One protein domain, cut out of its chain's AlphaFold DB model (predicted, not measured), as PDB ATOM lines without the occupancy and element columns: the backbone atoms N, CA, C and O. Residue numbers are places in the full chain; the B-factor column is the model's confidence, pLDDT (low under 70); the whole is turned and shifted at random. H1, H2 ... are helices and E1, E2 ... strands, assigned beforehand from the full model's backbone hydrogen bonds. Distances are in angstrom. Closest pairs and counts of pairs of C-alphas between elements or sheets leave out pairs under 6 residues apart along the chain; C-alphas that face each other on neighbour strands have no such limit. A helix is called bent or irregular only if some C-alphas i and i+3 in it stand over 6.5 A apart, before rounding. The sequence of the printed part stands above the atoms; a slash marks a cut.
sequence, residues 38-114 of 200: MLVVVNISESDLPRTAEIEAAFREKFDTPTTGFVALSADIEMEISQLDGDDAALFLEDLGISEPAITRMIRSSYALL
ATOM      1  N   MET A  38     282.822 252.551 131.808       91.81
ATOM      2  CA  MET A  38     281.360 252.461 131.729       91.81
ATOM      3  C   MET A  38     280.776 253.546 130.825       91.81
ATOM      4  O   MET A  38     281.148 254.706 130.939       91.81
ATOM      5  N   LEU A  39     279.835 253.180 129.959       92.69
ATOM      6  CA  LEU A  39     279.000 254.131 129.231       92.69
ATOM      7  C   LEU A  39     277.581 254.035 129.787       92.69
ATOM      8  O   LEU A  39     276.979 252.961 129.756       92.69
ATOM      9  N   VAL A  40     277.066 255.136 130.320       92.12
ATOM     10  CA  VAL A  40     275.691 255.226 130.809       92.12
ATOM     11  C   VAL A  40     274.809 255.718 129.672       92.12
ATOM     12  O   VAL A  40     274.993 256.823 129.160       92.12
ATOM     13  N   VAL A  41     273.849 254.883 129.283       93.38
ATOM     14  CA  VAL A  41     272.864 255.208 128.252       93.38
ATOM     15  C   VAL A  41     271.565 255.605 128.940       93.38
ATOM     16  O   VAL A  41     270.938 254.788 129.615       93.38
ATOM     17  N   VAL A  42     271.183 256.870 128.798       93.50
ATOM     18  CA  VAL A  42     269.952 257.417 129.371       93.50
ATOM     19  C   VAL A  42     268.866 257.333 128.309       93.50
ATOM     20  O   VAL A  42     268.883 258.090 127.341       93.50
ATOM     21  N   ASN A  43     267.941 256.391 128.484       95.12
ATOM     22  CA  ASN A  43     266.785 256.281 127.604       95.12
ATOM     23  C   ASN A  43     265.780 257.394 127.933       95.12
ATOM     24  O   ASN A  43     265.298 257.463 129.067       95.12
ATOM     25  N   ILE A  44     265.489 258.254 126.961       94.44
ATOM     26  CA  ILE A  44     264.600 259.412 127.094       94.44
ATOM     27  C   ILE A  44     263.381 259.280 126.178       94.44
ATOM     28  O   ILE A  44     263.383 258.519 125.209       94.44
ATOM     29  N   SER A  45     262.326 260.031 126.490       93.56
ATOM     30  CA  SER A  45     261.150 260.110 125.627       93.56
ATOM     31  C   SER A  45     261.425 260.978 124.395       93.56
ATOM     32  O   SER A  45     262.329 261.814 124.409       93.56
ATOM     33  N   GLU A  46     260.606 260.842 123.354       88.88
ATOM     34  CA  GLU A  46     260.652 261.725 122.179       88.88
ATOM     35  C   GLU A  46     260.509 263.207 122.574       88.88
ATOM     36  O   GLU A  46     261.245 264.068 122.096       88.88
ATOM     37  N   SER A  47     259.637 263.505 123.545       90.88
ATOM     38  CA  SER A  47     259.419 264.874 124.029       90.88
ATOM     39  C   SER A  47     260.646 265.506 124.702       90.88
ATOM     40  O   SER A  47     260.735 266.730 124.806       90.88
ATOM     41  N   ASP A  48     261.610 264.685 125.123       92.06
ATOM     42  CA  ASP A  48     262.861 265.122 125.736       92.06
ATOM     43  C   ASP A  48     264.013 265.252 124.725       92.06
ATOM     44  O   ASP A  48     265.082 265.741 125.097       92.06
ATOM     45  N   LEU A  49     263.828 264.875 123.451       88.19
ATOM     46  CA  LEU A  49     264.871 264.978 122.420       88.19
ATOM     47  C   LEU A  49     265.491 266.384 122.321       88.19
ATOM     48  O   LEU A  49     266.725 266.473 122.327       88.19
ATOM     49  N   PRO A  50     264.721 267.495 122.348       89.56
ATOM     50  CA  PRO A  50     265.302 268.842 122.328       89.56
ATOM     51  C   PRO A  50     266.166 269.152 123.561       89.56
ATOM     52  O   PRO A  50     267.003 270.051 123.531       89.56
ATOM     53  N   ARG A  51     265.976 268.403 124.654       90.50
ATOM     54  CA  ARG A  51     266.678 268.551 125.936       90.50
ATOM     55  C   ARG A  51     267.810 267.543 126.120       90.50
ATOM     56  O   ARG A  51     268.438 267.533 127.175       90.50
ATOM     57  N   THR A  52     268.128 266.735 125.106       89.62
ATOM     58  CA  THR A  52     269.196 265.718 125.158       89.62
ATOM     59  C   THR A  52     270.497 266.275 125.746       89.62
ATOM     60  O   THR A  52     271.049 265.703 126.683       89.62
ATOM     61  N   ALA A  53     270.967 267.426 125.252       88.50
ATOM     62  CA  ALA A  53     272.217 268.036 125.711       88.50
ATOM     63  C   ALA A  53     272.155 268.513 127.176       88.50
ATOM     64  O   ALA A  53     273.133 268.376 127.907       88.50
ATOM     65  N   GLU A  54     271.006 269.039 127.615       92.50
ATOM     66  CA  GLU A  54     270.766 269.442 129.007       92.50
ATOM     67  C   GLU A  54     270.807 268.218 129.933       92.50
ATOM     68  O   GLU A  54     271.476 268.237 130.967       92.50
ATOM     69  N   ILE A  55     270.139 267.132 129.534       91.56
ATOM     70  CA  ILE A  55     270.095 265.872 130.281       91.56
ATOM     71  C   ILE A  55     271.506 265.292 130.407       91.56
ATOM     72  O   ILE A  55     271.957 264.995 131.514       91.56
ATOM     73  N   GLU A  56     272.241 265.182 129.300       90.31
ATOM     74  CA  GLU A  56     273.621 264.693 129.320       90.31
ATOM     75  C   GLU A  56     274.544 265.562 130.177       90.31
ATOM     76  O   GLU A  56     275.417 265.026 130.861       90.31
ATOM     77  N   ALA A  57     274.379 266.888 130.152       89.94
ATOM     78  CA  ALA A  57     275.159 267.801 130.982       89.94
ATOM     79  C   ALA A  57     274.857 267.604 132.475       89.94
ATOM     80  O   ALA A  57     275.786 267.519 133.276       89.94
ATOM     81  N   ALA A  58     273.584 267.447 132.847       91.06
ATOM     82  CA  ALA A  58     273.176 267.212 134.231       91.06
ATOM     83  C   ALA A  58     273.693 265.872 134.788       91.06
ATOM     84  O   ALA A  58     274.033 265.774 135.969       91.06
ATOM     85  N   PHE A  59     273.761 264.828 133.952       88.31
ATOM     86  CA  PHE A  59     274.373 263.554 134.339       88.31
ATOM     87  C   PHE A  59     275.892 263.656 134.439       88.31
ATOM     88  O   PHE A  59     276.456 263.163 135.416       88.31
ATOM     89  N   ARG A  60     276.541 264.338 133.487       87.00
ATOM     90  CA  ARG A  60     277.975 264.625 133.569       87.00
ATOM     91  C   ARG A  60     278.295 265.352 134.871       87.00
ATOM     92  O   ARG A  60     279.052 264.819 135.659       87.00
ATOM     93  N   GLU A  61     277.634 266.456 135.202       86.94
ATOM     94  CA  GLU A  61     277.908 267.204 136.444       86.94
ATOM     95  C   GLU A  61     277.868 266.336 137.719       86.94
ATOM     96  O   GLU A  61     278.679 266.513 138.627       86.94
ATOM     97  N   LYS A  62     276.952 265.364 137.786       83.56
ATOM     98  CA  LYS A  62     276.787 264.497 138.963       83.56
ATOM     99  C   LYS A  62     277.767 263.327 139.025       83.56
ATOM    100  O   LYS A  62     278.021 262.819 140.116       83.56
ATOM    101  N   PHE A  63     278.263 262.867 137.881       79.38
ATOM    102  CA  PHE A  63     278.961 261.586 137.761       79.38
ATOM    103  C   PHE A  63     280.220 261.660 136.880       79.38
ATOM    104  O   PHE A  63     280.703 260.617 136.444       79.38
ATOM    105  N   ASP A  64     280.739 262.861 136.604       72.75
ATOM    106  CA  ASP A  64     281.874 263.067 135.700       72.75
ATOM    107  C   ASP A  64     283.122 262.383 136.252       72.75
ATOM    108  O   ASP A  64     283.767 262.851 137.196       72.75
ATOM    109  N   THR A  65     283.470 261.250 135.652       80.69
ATOM    110  CA  THR A  65     284.785 260.651 135.819       80.69
ATOM    111  C   THR A  65     285.374 260.387 134.441       80.69
ATOM    112  O   THR A  65     284.642 260.031 133.514       80.69
ATOM    113  N   PRO A  66     286.708 260.456 134.276       77.69
ATOM    114  CA  PRO A  66     287.357 260.171 132.992       77.69
ATOM    115  C   PRO A  66     287.085 258.762 132.435       77.69
ATOM    116  O   PRO A  66     287.495 258.448 131.322       77.69
ATOM    117  N   THR A  67     286.462 257.885 133.227       84.12
ATOM    118  CA  THR A  67     286.187 256.485 132.887       84.12
ATOM    119  C   THR A  67     284.692 256.162 132.828       84.12
ATOM    120  O   THR A  67     284.322 254.985 132.699       84.12
ATOM    121  N   THR A  68     283.843 257.193 132.882       89.69
ATOM    122  CA  THR A  68     282.396 257.084 132.728       89.69
ATOM    123  C   THR A  68     281.889 258.080 131.687       89.69
ATOM    124  O   THR A  68     281.974 259.287 131.869       89.69
ATOM    125  N   GLY A  69     281.361 257.562 130.578       89.19
ATOM    126  CA  GLY A  69     280.697 258.360 129.545       89.19
ATOM    127  C   GLY A  69     279.180 258.394 129.729       89.19
ATOM    128  O   GLY A  69     278.613 257.510 130.375       89.19
ATOM    129  N   PHE A  70     278.519 259.360 129.087       90.88
ATOM    130  CA  PHE A  70     277.061 259.510 129.086       90.88
ATOM    131  C   PHE A  70     276.556 259.766 127.672       90.88
ATOM    132  O   PHE A  70     277.138 260.583 126.961       90.88
ATOM    133  N   VAL A  71     275.474 259.091 127.289       91.94
ATOM    134  CA  VAL A  71     274.736 259.347 126.044       91.94
ATOM    135  C   VAL A  71     273.248 259.280 126.351       91.94
ATOM    136  O   VAL A  71     272.788 258.292 126.924       91.94
ATOM    137  N   ALA A  72     272.499 260.308 125.965       92.69
ATOM    138  CA  ALA A  72     271.043 260.276 125.999       92.69
ATOM    139  C   ALA A  72     270.485 259.975 124.599       92.69
ATOM    140  O   ALA A  72     270.970 260.492 123.585       92.69
ATOM    141  N   LEU A  73     269.487 259.095 124.541       93.50
ATOM    142  CA  LEU A  73     268.813 258.704 123.303       93.50
ATOM    143  C   LEU A  73     267.393 258.232 123.575       93.50
ATOM    144  O   LEU A  73     267.107 257.778 124.680       93.50
ATOM    145  N   SER A  74     266.528 258.293 122.568       94.12
ATOM    146  CA  SER A  74     265.230 257.629 122.619       94.12
ATOM    147  C   SER A  74     265.321 256.294 121.891       94.12
ATOM    148  O   SER A  74     265.555 256.255 120.687       94.12
ATOM    149  N   ALA A  75     265.182 255.192 122.630       93.69
ATOM    150  CA  ALA A  75     265.312 253.852 122.063       93.69
ATOM    151  C   ALA A  75     264.229 253.556 121.015       93.69
ATOM    152  O   ALA A  75     264.506 252.848 120.050       93.69
ATOM    153  N   ASP A  76     263.032 254.118 121.195       93.19
ATOM    154  CA  ASP A  76     261.915 253.955 120.263       93.19
ATOM    155  C   ASP A  76     262.234 254.641 118.925       93.19
ATOM    156  O   ASP A  76     262.171 254.009 117.874       93.19
ATOM    157  N   ILE A  77     262.726 255.883 118.974       92.31
ATOM    158  CA  ILE A  77     263.140 256.642 117.784       92.31
ATOM    159  C   ILE A  77     264.316 255.970 117.064       92.31
ATOM    160  O   ILE A  77     264.296 255.836 115.846       92.31
ATOM    161  N   GLU A  78     265.326 255.481 117.792       93.06
ATOM    162  CA  GLU A  78     266.441 254.744 117.173       93.06
ATOM    163  C   GLU A  78     265.974 253.438 116.509       93.06
ATOM    164  O   GLU A  78     266.524 253.028 115.484       93.06
ATOM    165  N   MET A  79     264.951 252.784 117.068       92.75
ATOM    166  CA  MET A  79     264.364 251.586 116.476       92.75
ATOM    167  C   MET A  79     263.633 251.908 115.174       92.75
ATOM    168  O   MET A  79     263.811 251.176 114.201       92.75
ATOM    169  N   GLU A  80     262.866 252.996 115.134       92.06
ATOM    170  CA  GLU A  80     262.197 253.460 113.916       92.06
ATOM    171  C   GLU A  80     263.216 253.823 112.832       92.06
ATOM    172  O   GLU A  80     263.146 253.276 111.733       92.06
ATOM    173  N   ILE A  81     264.240 254.619 113.168       90.75
ATOM    174  CA  ILE A  81     265.341 254.965 112.250       90.75
ATOM    175  C   ILE A  81     265.995 253.701 111.672       90.75
ATOM    176  O   ILE A  81     266.297 253.655 110.485       90.75
ATOM    177  N   SER A  82     266.193 252.653 112.482       90.31
ATOM    178  CA  SER A  82     266.840 251.410 112.030       90.31
ATOM    179  C   SER A  82     266.037 250.592 111.008       90.31
ATOM    180  O   SER A  82     266.593 249.690 110.381       90.31
ATOM    181  N   GLN A  83     264.738 250.873 110.866       92.62
ATOM    182  CA  GLN A  83     263.831 250.181 109.946       92.62
ATOM    183  C   GLN A  83     263.599 250.949 108.641       92.62
ATOM    184  O   GLN A  83     263.066 250.371 107.693       92.62
ATOM    185  N   LEU A  84     263.983 252.225 108.596       92.06
ATOM    186  CA  LEU A  84     263.896 253.068 107.410       92.06
ATOM    187  C   LEU A  84     265.085 252.815 106.477       92.06
ATOM    188  O   LEU A  84     266.161 252.383 106.901       92.06
ATOM    189  N   ASP A  85     264.889 253.082 105.190       91.12
ATOM    190  CA  ASP A  85     265.999 253.137 104.247       91.12
ATOM    191  C   ASP A  85     266.750 254.477 104.357       91.12
ATOM    192  O   ASP A  85     266.405 255.345 105.155       91.12
ATOM    193  N   GLY A  86     267.849 254.629 103.612       84.06
ATOM    194  CA  GLY A  86     268.753 255.770 103.792       84.06
ATOM    195  C   GLY A  86     268.118 257.133 103.500       84.06
ATOM    196  O   GLY A  86     268.438 258.100 104.192       84.06
ATOM    197  N   ASP A  87     267.228 257.203 102.510       89.00
ATOM    198  CA  ASP A  87     266.569 258.451 102.118       89.00
ATOM    199  C   ASP A  87     265.422 258.777 103.093       89.00
ATOM    200  O   ASP A  87     265.327 259.913 103.565       89.00
ATOM    201  N   ASP A  88     264.621 257.778 103.485       89.25
ATOM    202  CA  ASP A  88     263.533 257.957 104.449       89.25
ATOM    203  C   ASP A  88     264.062 258.285 105.855       89.25
ATOM    204  O   ASP A  88     263.522 259.151 106.545       89.25
ATOM    205  N   ALA A  89     265.160 257.650 106.280       88.50
ATOM    206  CA  ALA A  89     265.803 257.937 107.560       88.50
ATOM    207  C   ALA A  89     266.330 259.378 107.623       88.50
ATOM    208  O   ALA A  89     266.229 260.022 108.667       88.50
ATOM    209  N   ALA A  90     266.887 259.896 106.523       87.19
ATOM    210  CA  ALA A  90     267.391 261.265 106.467       87.19
ATOM    211  C   ALA A  90     266.260 262.293 106.618       87.19
ATOM    212  O   ALA A  90     266.400 263.238 107.396       87.19
ATOM    213  N   LEU A  91     265.133 262.075 105.934       89.75
ATOM    214  CA  LEU A  91     263.942 262.920 106.060       89.75
ATOM    215  C   LEU A  91     263.362 262.869 107.479       89.75
ATOM    216  O   LEU A  91     263.067 263.907 108.066       89.75
ATOM    217  N   PHE A  92     263.276 261.675 108.069       89.50
ATOM    218  CA  PHE A  92     262.776 261.494 109.432       89.50
ATOM    219  C   PHE A  92     263.639 262.213 110.484       89.50
ATOM    220  O   PHE A  92     263.124 262.842 111.408       89.50
ATOM    221  N   LEU A  93     264.967 262.161 110.333       87.38
ATOM    222  CA  LEU A  93     265.899 262.900 111.189       87.38
ATOM    223  C   LEU A  93     265.715 264.419 111.056       87.38
ATOM    224  O   LEU A  93     265.727 265.121 112.069       87.38
ATOM    225  N   GLU A  94     265.527 264.921 109.831       88.62
ATOM    226  CA  GLU A  94     265.286 266.342 109.566       88.62
ATOM    227  C   GLU A  94     263.974 266.821 110.207       88.62
ATOM    228  O   GLU A  94     263.977 267.844 110.899       88.62
ATOM    229  N   ASP A  95     262.895 266.044 110.077       87.94
ATOM    230  CA  ASP A  95     261.585 266.340 110.669       87.94
ATOM    231  C   ASP A  95     261.639 266.430 112.204       87.94
ATOM    232  O   ASP A  95     260.979 267.279 112.813       87.94
ATOM    233  N   LEU A  96     262.466 265.595 112.843       84.50
ATOM    234  CA  LEU A  96     262.689 265.605 114.292       84.50
ATOM    235  C   LEU A  96     263.749 266.623 114.749       84.50
ATOM    236  O   LEU A  96     263.987 266.772 115.952       84.50
ATOM    237  N   GLY A  97     264.409 267.325 113.822       84.38
ATOM    238  CA  GLY A  97     265.499 268.253 114.131       84.38
ATOM    239  C   GLY A  97     266.749 267.567 114.696       84.38
ATOM    240  O   GLY A  97     267.508 268.176 115.457       84.38
ATOM    241  N   ILE A  98     266.963 266.295 114.356       83.19
ATOM    242  CA  ILE A  98     268.094 265.481 114.801       83.19
ATOM    243  C   ILE A  98     269.181 265.512 113.720       83.19
ATOM    244  O   ILE A  98     268.962 265.118 112.582       83.19
ATOM    245  N   SER A  99     270.393 265.938 114.076       80.00
ATOM    246  CA  SER A  99     271.505 266.033 113.115       80.00
ATOM    247  C   SER A  99     272.116 264.682 112.734       80.00
ATOM    248  O   SER A  99     272.687 264.538 111.658       80.00
ATOM    249  N   GLU A 100     272.085 263.716 113.650       85.19
ATOM    250  CA  GLU A 100     272.613 262.369 113.445       85.19
ATOM    251  C   GLU A 100     271.957 261.372 114.416       85.19
ATOM    252  O   GLU A 100     271.608 261.768 115.535       85.19
ATOM    253  N   PRO A 101     271.861 260.081 114.055       88.62
ATOM    254  CA  PRO A 101     271.390 259.039 114.961       88.62
ATOM    255  C   PRO A 101     272.207 258.979 116.255       88.62
ATOM    256  O   PRO A 101     273.446 259.038 116.250       88.62
ATOM    257  N   ALA A 102     271.534 258.800 117.386       88.69
ATOM    258  CA  ALA A 102     272.194 258.712 118.676       88.69
ATOM    259  C   ALA A 102     273.030 257.432 118.810       88.69
ATOM    260  O   ALA A 102     274.030 257.444 119.536       88.69
ATOM    261  N   ILE A 103     272.706 256.362 118.072       88.81
ATOM    262  CA  ILE A 103     273.548 255.162 117.994       88.81
ATOM    263  C   ILE A 103     274.965 255.488 117.489       88.81
ATOM    264  O   ILE A 103     275.951 254.990 118.037       88.81
ATOM    265  N   THR A 104     275.109 256.412 116.534       90.19
ATOM    266  CA  THR A 104     276.414 256.867 116.025       90.19
ATOM    267  C   THR A 104     277.201 257.608 117.105       90.19
ATOM    268  O   THR A 104     278.413 257.412 117.260       90.19
ATOM    269  N   ARG A 105     276.521 258.421 117.925       90.31
ATOM    270  CA  ARG A 105     277.126 259.075 119.101       90.31
ATOM    271  C   ARG A 105     277.553 258.052 120.154       90.31
ATOM    272  O   ARG A 105     278.636 258.184 120.730       90.31
ATOM    273  N   MET A 106     276.748 257.010 120.375       92.12
ATOM    274  CA  MET A 106     277.058 255.921 121.307       92.12
ATOM    275  C   MET A 106     278.308 255.145 120.883       92.12
ATOM    276  O   MET A 106     279.183 254.894 121.717       92.12
ATOM    277  N   ILE A 107     278.427 254.801 119.600       92.12
ATOM    278  CA  ILE A 107     279.596 254.098 119.055       92.12
ATOM    279  C   ILE A 107     280.861 254.942 119.247       92.12
ATOM    280  O   ILE A 107     281.844 254.446 119.800       92.12
ATOM    281  N   ARG A 108     280.826 256.230 118.873       90.69
ATOM    282  CA  ARG A 108     281.971 257.145 119.046       90.69
ATOM    283  C   ARG A 108     282.367 257.310 120.512       90.69
ATOM    284  O   ARG A 108     283.549 257.234 120.840       90.69
ATOM    285  N   SER A 109     281.387 257.457 121.402       90.50
ATOM    286  CA  SER A 109     281.628 257.558 122.847       90.50
ATOM    287  C   SER A 109     282.254 256.280 123.406       90.50
ATOM    288  O   SER A 109     283.181 256.345 124.207       90.50
ATOM    289  N   SER A 110     281.803 255.113 122.937       92.44
ATOM    290  CA  SER A 110     282.370 253.815 123.320       92.44
ATOM    291  C   SER A 110     283.823 253.671 122.855       92.44
ATOM    292  O   SER A 110     284.671 253.233 123.630       92.44
ATOM    293  N   TYR A 111     284.128 254.083 121.620       92.25
ATOM    294  CA  TYR A 111     285.490 254.099 121.073       92.25
ATOM    295  C   TYR A 111     286.429 254.969 121.910       92.25
ATOM    296  O   TYR A 111     287.479 254.504 122.359       92.25
ATOM    297  N   ALA A 112     286.011 256.207 122.181       89.38
ATOM    298  CA  ALA A 112     286.784 257.146 122.984       89.38
ATOM    299  C   ALA A 112     287.023 256.614 124.405       89.38
ATOM    300  O   ALA A 112     288.139 256.689 124.922       89.38
ATOM    301  N   LEU A 113     285.997 256.017 125.018       91.25
ATOM    302  CA  LEU A 113     286.055 255.466 126.369       91.25
ATOM    303  C   LEU A 113     286.997 254.255 126.484       91.25
ATOM    304  O   LEU A 113     287.666 254.073 127.502       91.25
ATOM    305  N   LEU A 114     287.076 253.436 125.435       91.25
ATOM    306  CA  LEU A 114     288.048 252.345 125.333       91.25
ATOM    307  C   LEU A 114     289.470 252.844 125.029       91.25
ATOM    308  O   LEU A 114     290.403 252.042 125.021       91.25
TER     309      LEU A 114
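This is residues 38 to 114 of the 200 residues of the protein "Redox-regulated ATPase YchF" of Bacteroidetes bacterium (UniProt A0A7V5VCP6). Look first for a ribbon of two parallel strands, E1 and E2, held between two helices, with H1 along one side of E2 and H4 along the other. From one end of this body the chain runs on through H2 to H3, which lies farthest out and adds to the length. The printed part has 77 residues with four named helices and two named strands, in the order E1, H1, E2, H2, H3, H4. The class is mixed, helices and strands, and the sheet's order is E1, E2. The whole is compact, with a radius of gyration of the C-alphas of 13.0 A, and spans 38 by 26 by 17 A.

Find C-alpha 38 at (281.360, 252.461, 131.729), where E1 begins; it covers residues 38 to 43, 15.6 A long. E2, residues 68 to 73, is 16.6 A long. Between them along the chain comes H1, residues 46 to 63, 24.0 A from C-alpha 46 at (260.652, 261.725, 122.179). H1 is irregular: C-alphas 50 and 53 are 7.7 A apart, and it has a kink of 64 degrees near residue 53. After E2 come H2, residues 75 to 81, 9.9 A, and H3, residues 86 to 95, 14.5 A. H4, residues 102 to 113, runs 16.2 A and ends at C-alpha 113, (286.055, 255.466, 126.369).

Start at E1 and E2, which are parallel at 20 degrees; N 40 and O 69 are 2.8 A apart and N 71 and O 40 are 3.0 A apart, within hydrogen-bond range. E1, H1 and E2 form a strand-helix-strand unit, two parallel neighbour strands with a helix between them along the chain, and its crossover is right-handed. The closest C-alphas of H1 and E2 are those of Thr 52 and Ala 72, 5.8 A apart. Now look at H4: its closest C-alpha pair with E2 is Leu 73 and Ala 102, 5.7 A. H1 and H4 are apart. H2 is close to but not clearly touching H4, at 7.1 A between the C-alphas of Glu 78 and Ala 102. H2 is also close to but not clearly touching H3, at 5.6 A between the C-alphas of Ile 81 and Ala 89, with a steep tilt of 53 degrees, opposite ways. H3 and H4 are apart. Every O i to N i+4 pair is within hydrogen-bond range in H2, H3 and H4; in H1 it is 10 of 14.

The C-alphas of Lys 62 and Asp 87, the two farthest apart, are 38.7 A apart. The printed part has no cut and no long link; H3 to H4 is short and the others are tight. The mean pLDDT of the printed part is 89.4, and no printed residue is under 70.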